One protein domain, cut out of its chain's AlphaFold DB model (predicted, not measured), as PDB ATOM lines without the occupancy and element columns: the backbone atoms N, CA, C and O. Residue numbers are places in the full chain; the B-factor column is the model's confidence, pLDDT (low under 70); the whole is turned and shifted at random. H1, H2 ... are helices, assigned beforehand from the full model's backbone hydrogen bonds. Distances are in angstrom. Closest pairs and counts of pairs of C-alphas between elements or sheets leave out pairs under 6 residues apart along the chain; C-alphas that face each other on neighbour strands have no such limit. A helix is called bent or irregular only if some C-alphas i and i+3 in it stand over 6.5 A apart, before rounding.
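AT A GLANCE: This is residues 2 to 71 of the 197 residues of an uncharacterized protein of Leptospiraceae bacterium (UniProt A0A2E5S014). Helices H2 and H3 meet at a corner and make a V; H1 bridges its arms on one side, and the later part of H4 packs on both arms from the other side. The first part of H4 reaches beyond this core, at the end of the domain where the link from H3 folds back. The printed part has 70 residues with four named helices, H1 to H4 in chain order, and no named strand; the class is all helix. It is compact, with a radius of gyration of the C-alphas of 11.3 A and spans of 33 by 26 by 21 A.

IN THESE COORDINATES: H1, residues 3 to 11, begins at C-alpha 3 (-5.481, 1.758, -30.765) and is 12.0 A long. H2, residues 19 to 32, measures 20.5 A, and H3, residues 34 to 44, 15.3 A. H4, residues 53 to 70, measures 22.6 A and ends at C-alpha 70 (-12.526, -12.863, -31.482). H4 is irregular, with C-alphas 55 and 58 8.0 A apart, and has a kink of 41 degrees near residue 60.

HOW THE PARTS SIT: H1 and H2 form a helical hairpin at a shallow tilt of 31 degrees; H2 touches H1 with residues 19 to 23 alone, the closest C-alphas being those of Leu 10 and Val 22, 6.7 A apart. H1 touches H3 at 72 degrees, only just about perpendicular, with the C-alphas of Pro 3 and Ser 39 closest at 4.7 A. H2 and H3 touch only at the corner, with the C-alphas of Ala 30 and Met 37 closest at 4.8 A. H4 touches H2 with residues 62 to 70 alone, at a steep tilt of 54 degrees, the same way; Ala 27 and Val 70 have the closest C-alphas, 4.5 A apart. H3 and H4 form a helical hairpin at 27 degrees, with the C-alphas of Leu 40 and Ile 67 closest at 7.1 A. Every O i to N i+4 pair is within hydrogen-bond range in H1 and H3, against 9 of 10 in H2 and 11 of 14 in H4.

THE WHOLE: The C-alphas of Ser 32 and Arg 54 are the two farthest apart, at 33.0 A. The printed part has no cut and no long link. Residues 14 to 15 have pLDDT under 70.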
ATOM      1  N   ASN A   2      -7.580   2.618 -35.167       93.88
ATOM      2  CA  ASN A   2      -6.295   2.661 -34.462       93.88
ATOM      3  C   ASN A   2      -6.476   2.323 -32.957       93.88
ATOM      4  O   ASN A   2      -7.619   2.255 -32.492       93.88
ATOM      5  N   PRO A   3      -5.390   2.108 -32.187       94.81
ATOM      6  CA  PRO A   3      -5.481   1.758 -30.765       94.81
ATOM      7  C   PRO A   3      -6.268   2.759 -29.908       94.81
ATOM      8  O   PRO A   3      -7.057   2.345 -29.065       94.81
ATOM      9  N   GLU A   4      -6.100   4.062 -30.138       93.81
ATOM     10  CA  GLU A   4      -6.767   5.118 -29.361       93.81
ATOM     11  C   GLU A   4      -8.285   5.094 -29.573       93.81
ATOM     12  O   GLU A   4      -9.046   4.996 -28.613       93.81
ATOM     13  N   GLN A   5      -8.728   5.059 -30.832       93.81
ATOM     14  CA  GLN A   5     -10.145   4.950 -31.193       93.81
ATOM     15  C   GLN A   5     -10.780   3.668 -30.646       93.81
ATOM     16  O   GLN A   5     -11.942   3.661 -30.241       93.81
ATOM     17  N   LEU A   6     -10.027   2.563 -30.653       94.12
ATOM     18  CA  LEU A   6     -10.495   1.283 -30.129       94.12
ATOM     19  C   LEU A   6     -10.673   1.334 -28.609       94.12
ATOM     20  O   LEU A   6     -11.671   0.827 -28.093       94.12
ATOM     21  N   ARG A   7      -9.720   1.957 -27.908       94.12
ATOM     22  CA  ARG A   7      -9.781   2.177 -26.464       94.12
ATOM     23  C   ARG A   7     -10.994   3.018 -26.099       94.12
ATOM     24  O   ARG A   7     -11.807   2.561 -25.305       94.12
ATOM     25  N   GLU A   8     -11.174   4.167 -26.749       92.06
ATOM     26  CA  GLU A   8     -12.341   5.032 -26.544       92.06
ATOM     27  C   GLU A   8     -13.648   4.260 -26.753       92.06
ATOM     28  O   GLU A   8     -14.517   4.265 -25.879       92.06
ATOM     29  N   LYS A   9     -13.751   3.510 -27.861       92.06
ATOM     30  CA  LYS A   9     -14.939   2.707 -28.171       92.06
ATOM     31  C   LYS A   9     -15.244   1.669 -27.086       92.06
ATOM     32  O   LYS A   9     -16.413   1.411 -26.816       92.06
ATOM     33  N   LEU A  10     -14.231   1.050 -26.484       91.31
ATOM     34  CA  LEU A  10     -14.402   0.013 -25.460       91.31
ATOM     35  C   LEU A  10     -14.556   0.578 -24.032       91.31
ATOM     36  O   LEU A  10     -15.176  -0.075 -23.191       91.31
ATOM     37  N   GLU A  11     -14.040   1.775 -23.747       87.88
ATOM     38  CA  GLU A  11     -14.143   2.425 -22.433       87.88
ATOM     39  C   GLU A  11     -15.449   3.217 -22.259       87.88
ATOM     40  O   GLU A  11     -16.062   3.143 -21.185       87.88
ATOM     41  N   GLU A  12     -15.917   3.911 -23.306       78.69
ATOM     42  CA  GLU A  12     -17.150   4.723 -23.305       78.69
ATOM     43  C   GLU A  12     -18.381   3.967 -22.758       78.69
ATOM     44  O   GLU A  12     -19.102   4.505 -21.910       78.69
ATOM     45  N   PRO A  13     -18.636   2.698 -23.132       76.75
ATOM     46  CA  PRO A  13     -19.812   1.972 -22.678       76.75
ATOM     47  C   PRO A  13     -19.690   1.429 -21.259       76.75
ATOM     48  O   PRO A  13     -20.643   0.800 -20.804       76.75
ATOM     49  N   GLY A  14     -18.545   1.572 -20.581       58.91
ATOM     50  CA  GLY A  14     -18.095   0.624 -19.559       58.91
ATOM     51  C   GLY A  14     -18.904   0.533 -18.248       58.91
ATOM     52  O   GLY A  14     -18.502  -0.198 -17.346       58.91
ATOM     53  N   GLN A  15     -20.038   1.224 -18.128       58.22
ATOM     54  CA  GLN A  15     -21.035   1.018 -17.062       58.22
ATOM     55  C   GLN A  15     -22.454   0.736 -17.582       58.22
ATOM     56  O   GLN A  15     -23.422   0.745 -16.825       58.22
ATOM     57  N   SER A  16     -22.603   0.496 -18.880       70.44
ATOM     58  CA  SER A  16     -23.889   0.268 -19.527       70.44
ATOM     59  C   SER A  16     -24.016  -1.178 -19.995       70.44
ATOM     60  O   SER A  16     -23.037  -1.822 -20.375       70.44
ATOM     61  N   PHE A  17     -25.257  -1.657 -20.093       71.94
ATOM     62  CA  PHE A  17     -25.597  -2.937 -20.728       71.94
ATOM     63  C   PHE A  17     -25.090  -3.059 -22.180       71.94
ATOM     64  O   PHE A  17     -25.106  -4.145 -22.754       71.94
ATOM     65  N   ARG A  18     -24.613  -1.959 -22.782       85.19
ATOM     66  CA  ARG A  18     -24.067  -1.931 -24.141       85.19
ATOM     67  C   ARG A  18     -22.655  -2.495 -24.233       85.19
ATOM     68  O   ARG A  18     -22.277  -2.890 -25.330       85.19
ATOM     69  N   LEU A  19     -21.895  -2.586 -23.133       88.62
ATOM     70  CA  LEU A  19     -20.503  -3.055 -23.185       88.62
ATOM     71  C   LEU A  19     -20.388  -4.429 -23.858       88.62
ATOM     72  O   LEU A  19     -19.557  -4.608 -24.741       88.62
ATOM     73  N   GLY A  20     -21.276  -5.371 -23.529       90.00
ATOM     74  CA  GLY A  20     -21.287  -6.689 -24.168       90.00
ATOM     75  C   GLY A  20     -21.548  -6.638 -25.680       90.00
ATOM     76  O   GLY A  20     -20.951  -7.405 -26.431       90.00
ATOM     77  N   THR A  21     -22.391  -5.706 -26.140       91.81
ATOM     78  CA  THR A  21     -22.643  -5.491 -27.578       91.81
ATOM     79  C   THR A  21     -21.408  -4.910 -28.258       91.81
ATOM     80  O   THR A  21     -20.995  -5.404 -29.300       91.81
ATOM     81  N   VAL A  22     -20.761  -3.926 -27.635       94.25
ATOM     82  CA  VAL A  22     -19.560  -3.290 -28.186       94.25
ATOM     83  C   VAL A  22     -18.382  -4.262 -28.250       94.25
ATOM     84  O   VAL A  22     -17.717  -4.336 -29.280       94.25
ATOM     85  N   ILE A  23     -18.171  -5.070 -27.207       95.19
ATOM     86  CA  ILE A  23     -17.203  -6.177 -27.218       95.19
ATOM     87  C   ILE A  23     -17.473  -7.101 -28.411       95.19
ATOM     88  O   ILE A  23     -16.552  -7.466 -29.139       95.19
ATOM     89  N   GLN A  24     -18.738  -7.466 -28.637       95.19
ATOM     90  CA  GLN A  24     -19.120  -8.356 -29.729       95.19
ATOM     91  C   GLN A  24     -18.886  -7.731 -31.112       95.19
ATOM     92  O   GLN A  24     -18.435  -8.435 -32.017       95.19
ATOM     93  N   GLU A  25     -19.165  -6.438 -31.278       95.44
ATOM     94  CA  GLU A  25     -18.889  -5.690 -32.508       95.44
ATOM     95  C   GLU A  25     -17.390  -5.615 -32.801       95.44
ATOM     96  O   GLU A  25     -16.964  -5.953 -33.903       95.44
ATOM     97  N   VAL A  26     -16.587  -5.204 -31.815       97.12
ATOM     98  CA  VAL A  26     -15.130  -5.080 -31.966       97.12
ATOM     99  C   VAL A  26     -14.508  -6.441 -32.259       97.12
ATOM    100  O   VAL A  26     -13.679  -6.560 -33.161       97.12
ATOM    101  N   ALA A  27     -14.945  -7.486 -31.557       97.38
ATOM    102  CA  ALA A  27     -14.481  -8.842 -31.807       97.38
ATOM    103  C   ALA A  27     -14.844  -9.332 -33.216       97.38
ATOM    104  O   ALA A  27     -14.028  -9.983 -33.865       97.38
ATOM    105  N   ALA A  28     -16.050  -9.024 -33.707       97.19
ATOM    106  CA  ALA A  28     -16.467  -9.381 -35.060       97.19
ATOM    107  C   ALA A  28     -15.643  -8.646 -36.130       97.19
ATOM    108  O   ALA A  28     -15.210  -9.281 -37.090       97.19
ATOM    109  N   ASP A  29     -15.374  -7.353 -35.940       97.44
ATOM    110  CA  ASP A  29     -14.519  -6.564 -36.833       97.44
ATOM    111  C   ASP A  29     -13.094  -7.145 -36.863       97.44
ATOM    112  O   ASP A  29     -12.597  -7.522 -37.925       97.44
ATOM    113  N   ALA A  30     -12.493  -7.392 -35.693       97.62
ATOM    114  CA  ALA A  30     -11.151  -7.968 -35.554       97.62
ATOM    115  C   ALA A  30     -10.972  -9.346 -36.223       97.62
ATOM    116  O   ALA A  30      -9.862  -9.682 -36.638       97.62
ATOM    117  N   ARG A  31     -12.041 -10.147 -36.377       96.00
ATOM    118  CA  ARG A  31     -11.978 -11.424 -37.122       96.00
ATOM    119  C   ARG A  31     -11.688 -11.226 -38.607       96.00
ATOM    120  O   ARG A  31     -11.080 -12.099 -39.220       96.00
ATOM    121  N   SER A  32     -12.158 -10.121 -39.178       94.25
ATOM    122  CA  SER A  32     -12.086  -9.834 -40.617       94.25
ATOM    123  C   SER A  32     -11.119  -8.703 -40.969       94.25
ATOM    124  O   SER A  32     -10.707  -8.590 -42.122       94.25
ATOM    125  N   ASN A  33     -10.718  -7.903 -39.981       96.00
ATOM    126  CA  ASN A  33      -9.893  -6.721 -40.151       96.00
ATOM    127  C   ASN A  33      -8.564  -6.848 -39.376       96.00
ATOM    128  O   ASN A  33      -8.530  -6.645 -38.155       96.00
ATOM    129  N   PRO A  34      -7.446  -7.150 -40.066       94.75
ATOM    130  CA  PRO A  34      -6.140  -7.320 -39.433       94.75
ATOM    131  C   PRO A  34      -5.640  -6.093 -38.666       94.75
ATOM    132  O   PRO A  34      -4.896  -6.262 -37.701       94.75
ATOM    133  N   GLU A  35      -6.036  -4.880 -39.062       96.50
ATOM    134  CA  GLU A  35      -5.626  -3.640 -38.390       96.50
ATOM    135  C   GLU A  35      -6.282  -3.489 -37.013       96.50
ATOM    136  O   GLU A  35      -5.660  -3.009 -36.064       96.50
ATOM    137  N   VAL A  36      -7.535  -3.932 -36.883       97.19
ATOM    138  CA  VAL A  36      -8.257  -3.929 -35.603       97.19
ATOM    139  C   VAL A  36      -7.647  -4.965 -34.664       97.19
ATOM    140  O   VAL A  36      -7.395  -4.661 -33.500       97.19
ATOM    141  N   MET A  37      -7.317  -6.155 -35.177       97.44
ATOM    142  CA  MET A  37      -6.601  -7.165 -34.393       97.44
ATOM    143  C   MET A  37      -5.210  -6.678 -33.960       97.44
ATOM    144  O   MET A  37      -4.840  -6.839 -32.801       97.44
ATOM    145  N   ALA A  38      -4.461  -6.018 -34.849       97.25
ATOM    146  CA  ALA A  38      -3.173  -5.415 -34.501       97.25
ATOM    147  C   ALA A  38      -3.313  -4.318 -33.427       97.25
ATOM    148  O   ALA A  38      -2.447  -4.168 -32.570       97.25
ATOM    149  N   SER A  39      -4.424  -3.577 -33.432       97.94
ATOM    150  CA  SER A  39      -4.700  -2.570 -32.403       97.94
ATOM    151  C   SER A  39      -5.003  -3.198 -31.039       97.94
ATOM    152  O   SER A  39      -4.490  -2.720 -30.030       97.94
ATOM    153  N   LEU A  40      -5.755  -4.306 -30.998       97.75
ATOM    154  CA  LEU A  40      -5.938  -5.108 -29.778       97.75
ATOM    155  C   LEU A  40      -4.595  -5.639 -29.245       97.75
ATOM    156  O   LEU A  40      -4.331  -5.561 -28.048       97.75
ATOM    157  N   GLU A  41      -3.729  -6.140 -30.133       96.88
ATOM    158  CA  GLU A  41      -2.384  -6.629 -29.792       96.88
ATOM    159  C   GLU A  41      -1.487  -5.535 -29.197       96.88
ATOM    160  O   GLU A  41      -0.739  -5.797 -28.248       96.88
ATOM    161  N   ALA A  42      -1.571  -4.315 -29.737       97.06
ATOM    162  CA  ALA A  42      -0.826  -3.163 -29.246       97.06
ATOM    163  C   ALA A  42      -1.292  -2.747 -27.844       97.06
ATOM    164  O   ALA A  42      -0.465  -2.587 -26.948       97.06
ATOM    165  N   LEU A  43      -2.608  -2.647 -27.631       96.94
ATOM    166  CA  LEU A  43      -3.189  -2.291 -26.331       96.94
ATOM    167  C   LEU A  43      -2.889  -3.339 -25.254       96.94
ATOM    168  O   LEU A  43      -2.709  -2.993 -24.089       96.94
ATOM    169  N   LEU A  44      -2.776  -4.616 -25.636       96.56
ATOM    170  CA  LEU A  44      -2.453  -5.695 -24.700       96.56
ATOM    171  C   LEU A  44      -1.042  -5.552 -24.107       96.56
ATOM    172  O   LEU A  44      -0.787  -6.077 -23.025       96.56
ATOM    173  N   GLN A  45      -0.121  -4.841 -24.771       94.44
ATOM    174  CA  GLN A  45       1.237  -4.666 -24.248       94.44
ATOM    175  C   GLN A  45       1.258  -3.899 -22.924       94.44
ATOM    176  O   GLN A  45       2.075  -4.226 -22.069       94.44
ATOM    177  N   GLU A  46       0.348  -2.940 -22.726       93.56
ATOM    178  CA  GLU A  46       0.228  -2.194 -21.464       93.56
ATOM    179  C   GLU A  46      -0.079  -3.132 -20.294       93.56
ATOM    180  O   GLU A  46       0.447  -2.963 -19.198       93.56
ATOM    181  N   CYS A  47      -0.874  -4.173 -20.546       95.38
ATOM    182  CA  CYS A  47      -1.239  -5.138 -19.524       95.38
ATOM    183  C   CYS A  47      -0.049  -5.972 -19.049       95.38
ATOM    184  O   CYS A  47      -0.150  -6.563 -17.986       95.38
ATOM    185  N   LYS A  48       1.074  -6.046 -19.774       92.38
ATOM    186  CA  LYS A  48       2.248  -6.810 -19.312       92.38
ATOM    187  C   LYS A  48       2.905  -6.212 -18.071       92.38
ATOM    188  O   LYS A  48       3.584  -6.944 -17.360       92.38
ATOM    189  N   ASP A  49       2.710  -4.922 -17.817       93.25
ATOM    190  CA  ASP A  49       3.180  -4.272 -16.599       93.25
ATOM    191  C   ASP A  49       2.309  -4.710 -15.401       93.25
ATOM    192  O   ASP A  49       1.100  -4.470 -15.408       93.25
ATOM    193  N   PRO A  50       2.870  -5.346 -14.356       92.75
ATOM    194  CA  PRO A  50       2.123  -5.662 -13.140       92.75
ATOM    195  C   PRO A  50       1.465  -4.433 -12.494       92.75
ATOM    196  O   PRO A  50       0.354  -4.534 -11.968       92.75
ATOM    197  N   GLU A  51       2.106  -3.261 -12.561       92.81
ATOM    198  CA  GLU A  51       1.614  -2.035 -11.925       92.81
ATOM    199  C   GLU A  51       0.355  -1.499 -12.620       92.81
ATOM    200  O   GLU A  51      -0.535  -0.954 -11.958       92.81
ATOM    201  N   PHE A  52       0.217  -1.732 -13.934       93.94
ATOM    202  CA  PHE A  52      -0.976  -1.364 -14.702       93.94
ATOM    203  C   PHE A  52      -2.253  -1.918 -14.059       93.94
ATOM    204  O   PHE A  52      -3.280  -1.242 -14.024       93.94
ATOM    205  N   TRP A  53      -2.205  -3.121 -13.486       94.31
ATOM    206  CA  TRP A  53      -3.388  -3.776 -12.926       94.31
ATOM    207  C   TRP A  53      -3.921  -3.125 -11.648       94.31
ATOM    208  O   TRP A  53      -5.062  -3.388 -11.277       94.31
ATOM    209  N   ARG A  54      -3.172  -2.227 -10.999       91.75
ATOM    210  CA  ARG A  54      -3.673  -1.495  -9.823       91.75
ATOM    211  C   ARG A  54      -4.758  -0.479 -10.162       91.75
ATOM    212  O   ARG A  54      -5.651  -0.247  -9.353       91.75
ATOM    213  N   THR A  55      -4.696   0.121 -11.346       91.81
ATOM    214  CA  THR A  55      -5.639   1.166 -11.786       91.81
ATOM    215  C   THR A  55      -6.375   0.783 -13.069       91.81
ATOM    216  O   THR A  55      -7.520   1.183 -13.271       91.81
ATOM    217  N   GLY A  56      -5.754  -0.043 -13.908       92.94
ATOM    218  CA  GLY A  56      -6.239  -0.477 -15.214       92.94
ATOM    219  C   GLY A  56      -6.990  -1.809 -15.224       92.94
ATOM    220  O   GLY A  56      -7.370  -2.254 -16.304       92.94
ATOM    221  N   ALA A  57      -7.254  -2.452 -14.077       92.44
ATOM    222  CA  ALA A  57      -7.845  -3.800 -14.032       92.44
ATOM    223  C   ALA A  57      -9.132  -3.955 -14.858       92.44
ATOM    224  O   ALA A  57      -9.300  -4.935 -15.583       92.44
ATOM    225  N   ARG A  58     -10.037  -2.971 -14.795       91.56
ATOM    226  CA  ARG A  58     -11.289  -2.989 -15.569       91.56
ATOM    227  C   ARG A  58     -11.041  -2.893 -17.075       91.56
ATOM    228  O   ARG A  58     -11.702  -3.589 -17.847       91.56
ATOM    229  N   TRP A  59     -10.107  -2.036 -17.483       93.62
ATOM    230  CA  TRP A  59      -9.706  -1.904 -18.882       93.62
ATOM    231  C   TRP A  59      -9.059  -3.200 -19.379       93.62
ATOM    232  O   TRP A  59      -9.511  -3.762 -20.373       93.62
ATOM    233  N   GLY A  60      -8.094  -3.737 -18.626       95.44
ATOM    234  CA  GLY A  60      -7.459  -5.020 -18.917       95.44
ATOM    235  C   GLY A  60      -8.484  -6.145 -19.057       95.44
ATOM    236  O   GLY A  60      -8.526  -6.816 -20.081       95.44
ATOM    237  N   SER A  61      -9.402  -6.293 -18.100       94.75
ATOM    238  CA  SER A  61     -10.471  -7.297 -18.180       94.75
ATOM    239  C   SER A  61     -11.335  -7.143 -19.441       94.75
ATOM    240  O   SER A  61     -11.560  -8.118 -20.162       94.75
ATOM    241  N   THR A  62     -11.749  -5.916 -19.772       95.56
ATOM    242  CA  THR A  62     -12.517  -5.625 -20.998       95.56
ATOM    243  C   THR A  62     -11.744  -6.029 -22.255       95.56
ATOM    244  O   THR A  62     -12.306  -6.648 -23.164       95.56
ATOM    245  N   LEU A  63     -10.446  -5.724 -22.301       97.06
ATOM    246  CA  LEU A  63      -9.574  -6.049 -23.424       97.06
ATOM    247  C   LEU A  63      -9.409  -7.566 -23.600       97.06
ATOM    248  O   LEU A  63      -9.575  -8.071 -24.710       97.06
ATOM    249  N   PHE A  64      -9.166  -8.308 -22.518       97.75
ATOM    250  CA  PHE A  64      -9.046  -9.770 -22.558       97.75
ATOM    251  C   PHE A  64     -10.351 -10.433 -23.005       97.75
ATOM    252  O   PHE A  64     -10.331 -11.289 -23.893       97.75
ATOM    253  N   HIS A  65     -11.495  -9.996 -22.465       96.62
ATOM    254  CA  HIS A  65     -12.807 -10.480 -22.899       96.62
ATOM    255  C   HIS A  65     -13.100 -10.147 -24.368       96.62
ATOM    256  O   HIS A  65     -13.737 -10.940 -25.065       96.62
ATOM    257  N   THR A  66     -12.602  -9.015 -24.866       97.38
ATOM    258  CA  THR A  66     -12.700  -8.661 -26.287       97.38
ATOM    259  C   THR A  66     -11.850  -9.579 -27.151       97.38
ATOM    260  O   THR A  66     -12.364 -10.144 -28.116       97.38
ATOM    261  N   ILE A  67     -10.584  -9.791 -26.783       98.19
ATOM    262  CA  ILE A  67      -9.666 -10.655 -27.531       98.19
ATOM    263  C   ILE A  67     -10.191 -12.090 -27.573       98.19
ATOM    264  O   ILE A  67     -10.273 -12.661 -28.657       98.19
ATOM    265  N   VAL A  68     -10.608 -12.678 -26.446       97.50
ATOM    266  CA  VAL A  68     -11.126 -14.058 -26.472       97.50
ATOM    267  C   VAL A  68     -12.388 -14.181 -27.316       97.50
ATOM    268  O   VAL A  68     -12.565 -15.170 -28.023       97.50
ATOM    269  N   ARG A  69     -13.238 -13.146 -27.334       97.25
ATOM    270  CA  ARG A  69     -14.452 -13.146 -28.151       97.25
ATOM    271  C   ARG A  69     -14.154 -13.134 -29.650       97.25
ATOM    272  O   ARG A  69     -15.012 -13.566 -30.423       97.25
ATOM    273  N   VAL A  70     -12.964 -12.703 -30.083       97.94
ATOM    274  CA  VAL A  70     -12.526 -12.863 -31.482       97.94
ATOM    275  C   VAL A  70     -12.564 -14.345 -31.868       97.94
ATOM    276  O   VAL A  70     -13.063 -14.666 -32.945       97.94
ATOM    277  N   GLY A  71     -12.156 -15.247 -30.971       95.31
ATOM    278  CA  GLY A  71     -12.424 -16.682 -31.086       95.31
ATOM    279  C   GLY A  71     -11.743 -17.363 -32.275       95.31
ATOM    280  O   GLY A  71     -12.302 -18.298 -32.841       95.31
TER     281      GLY A  71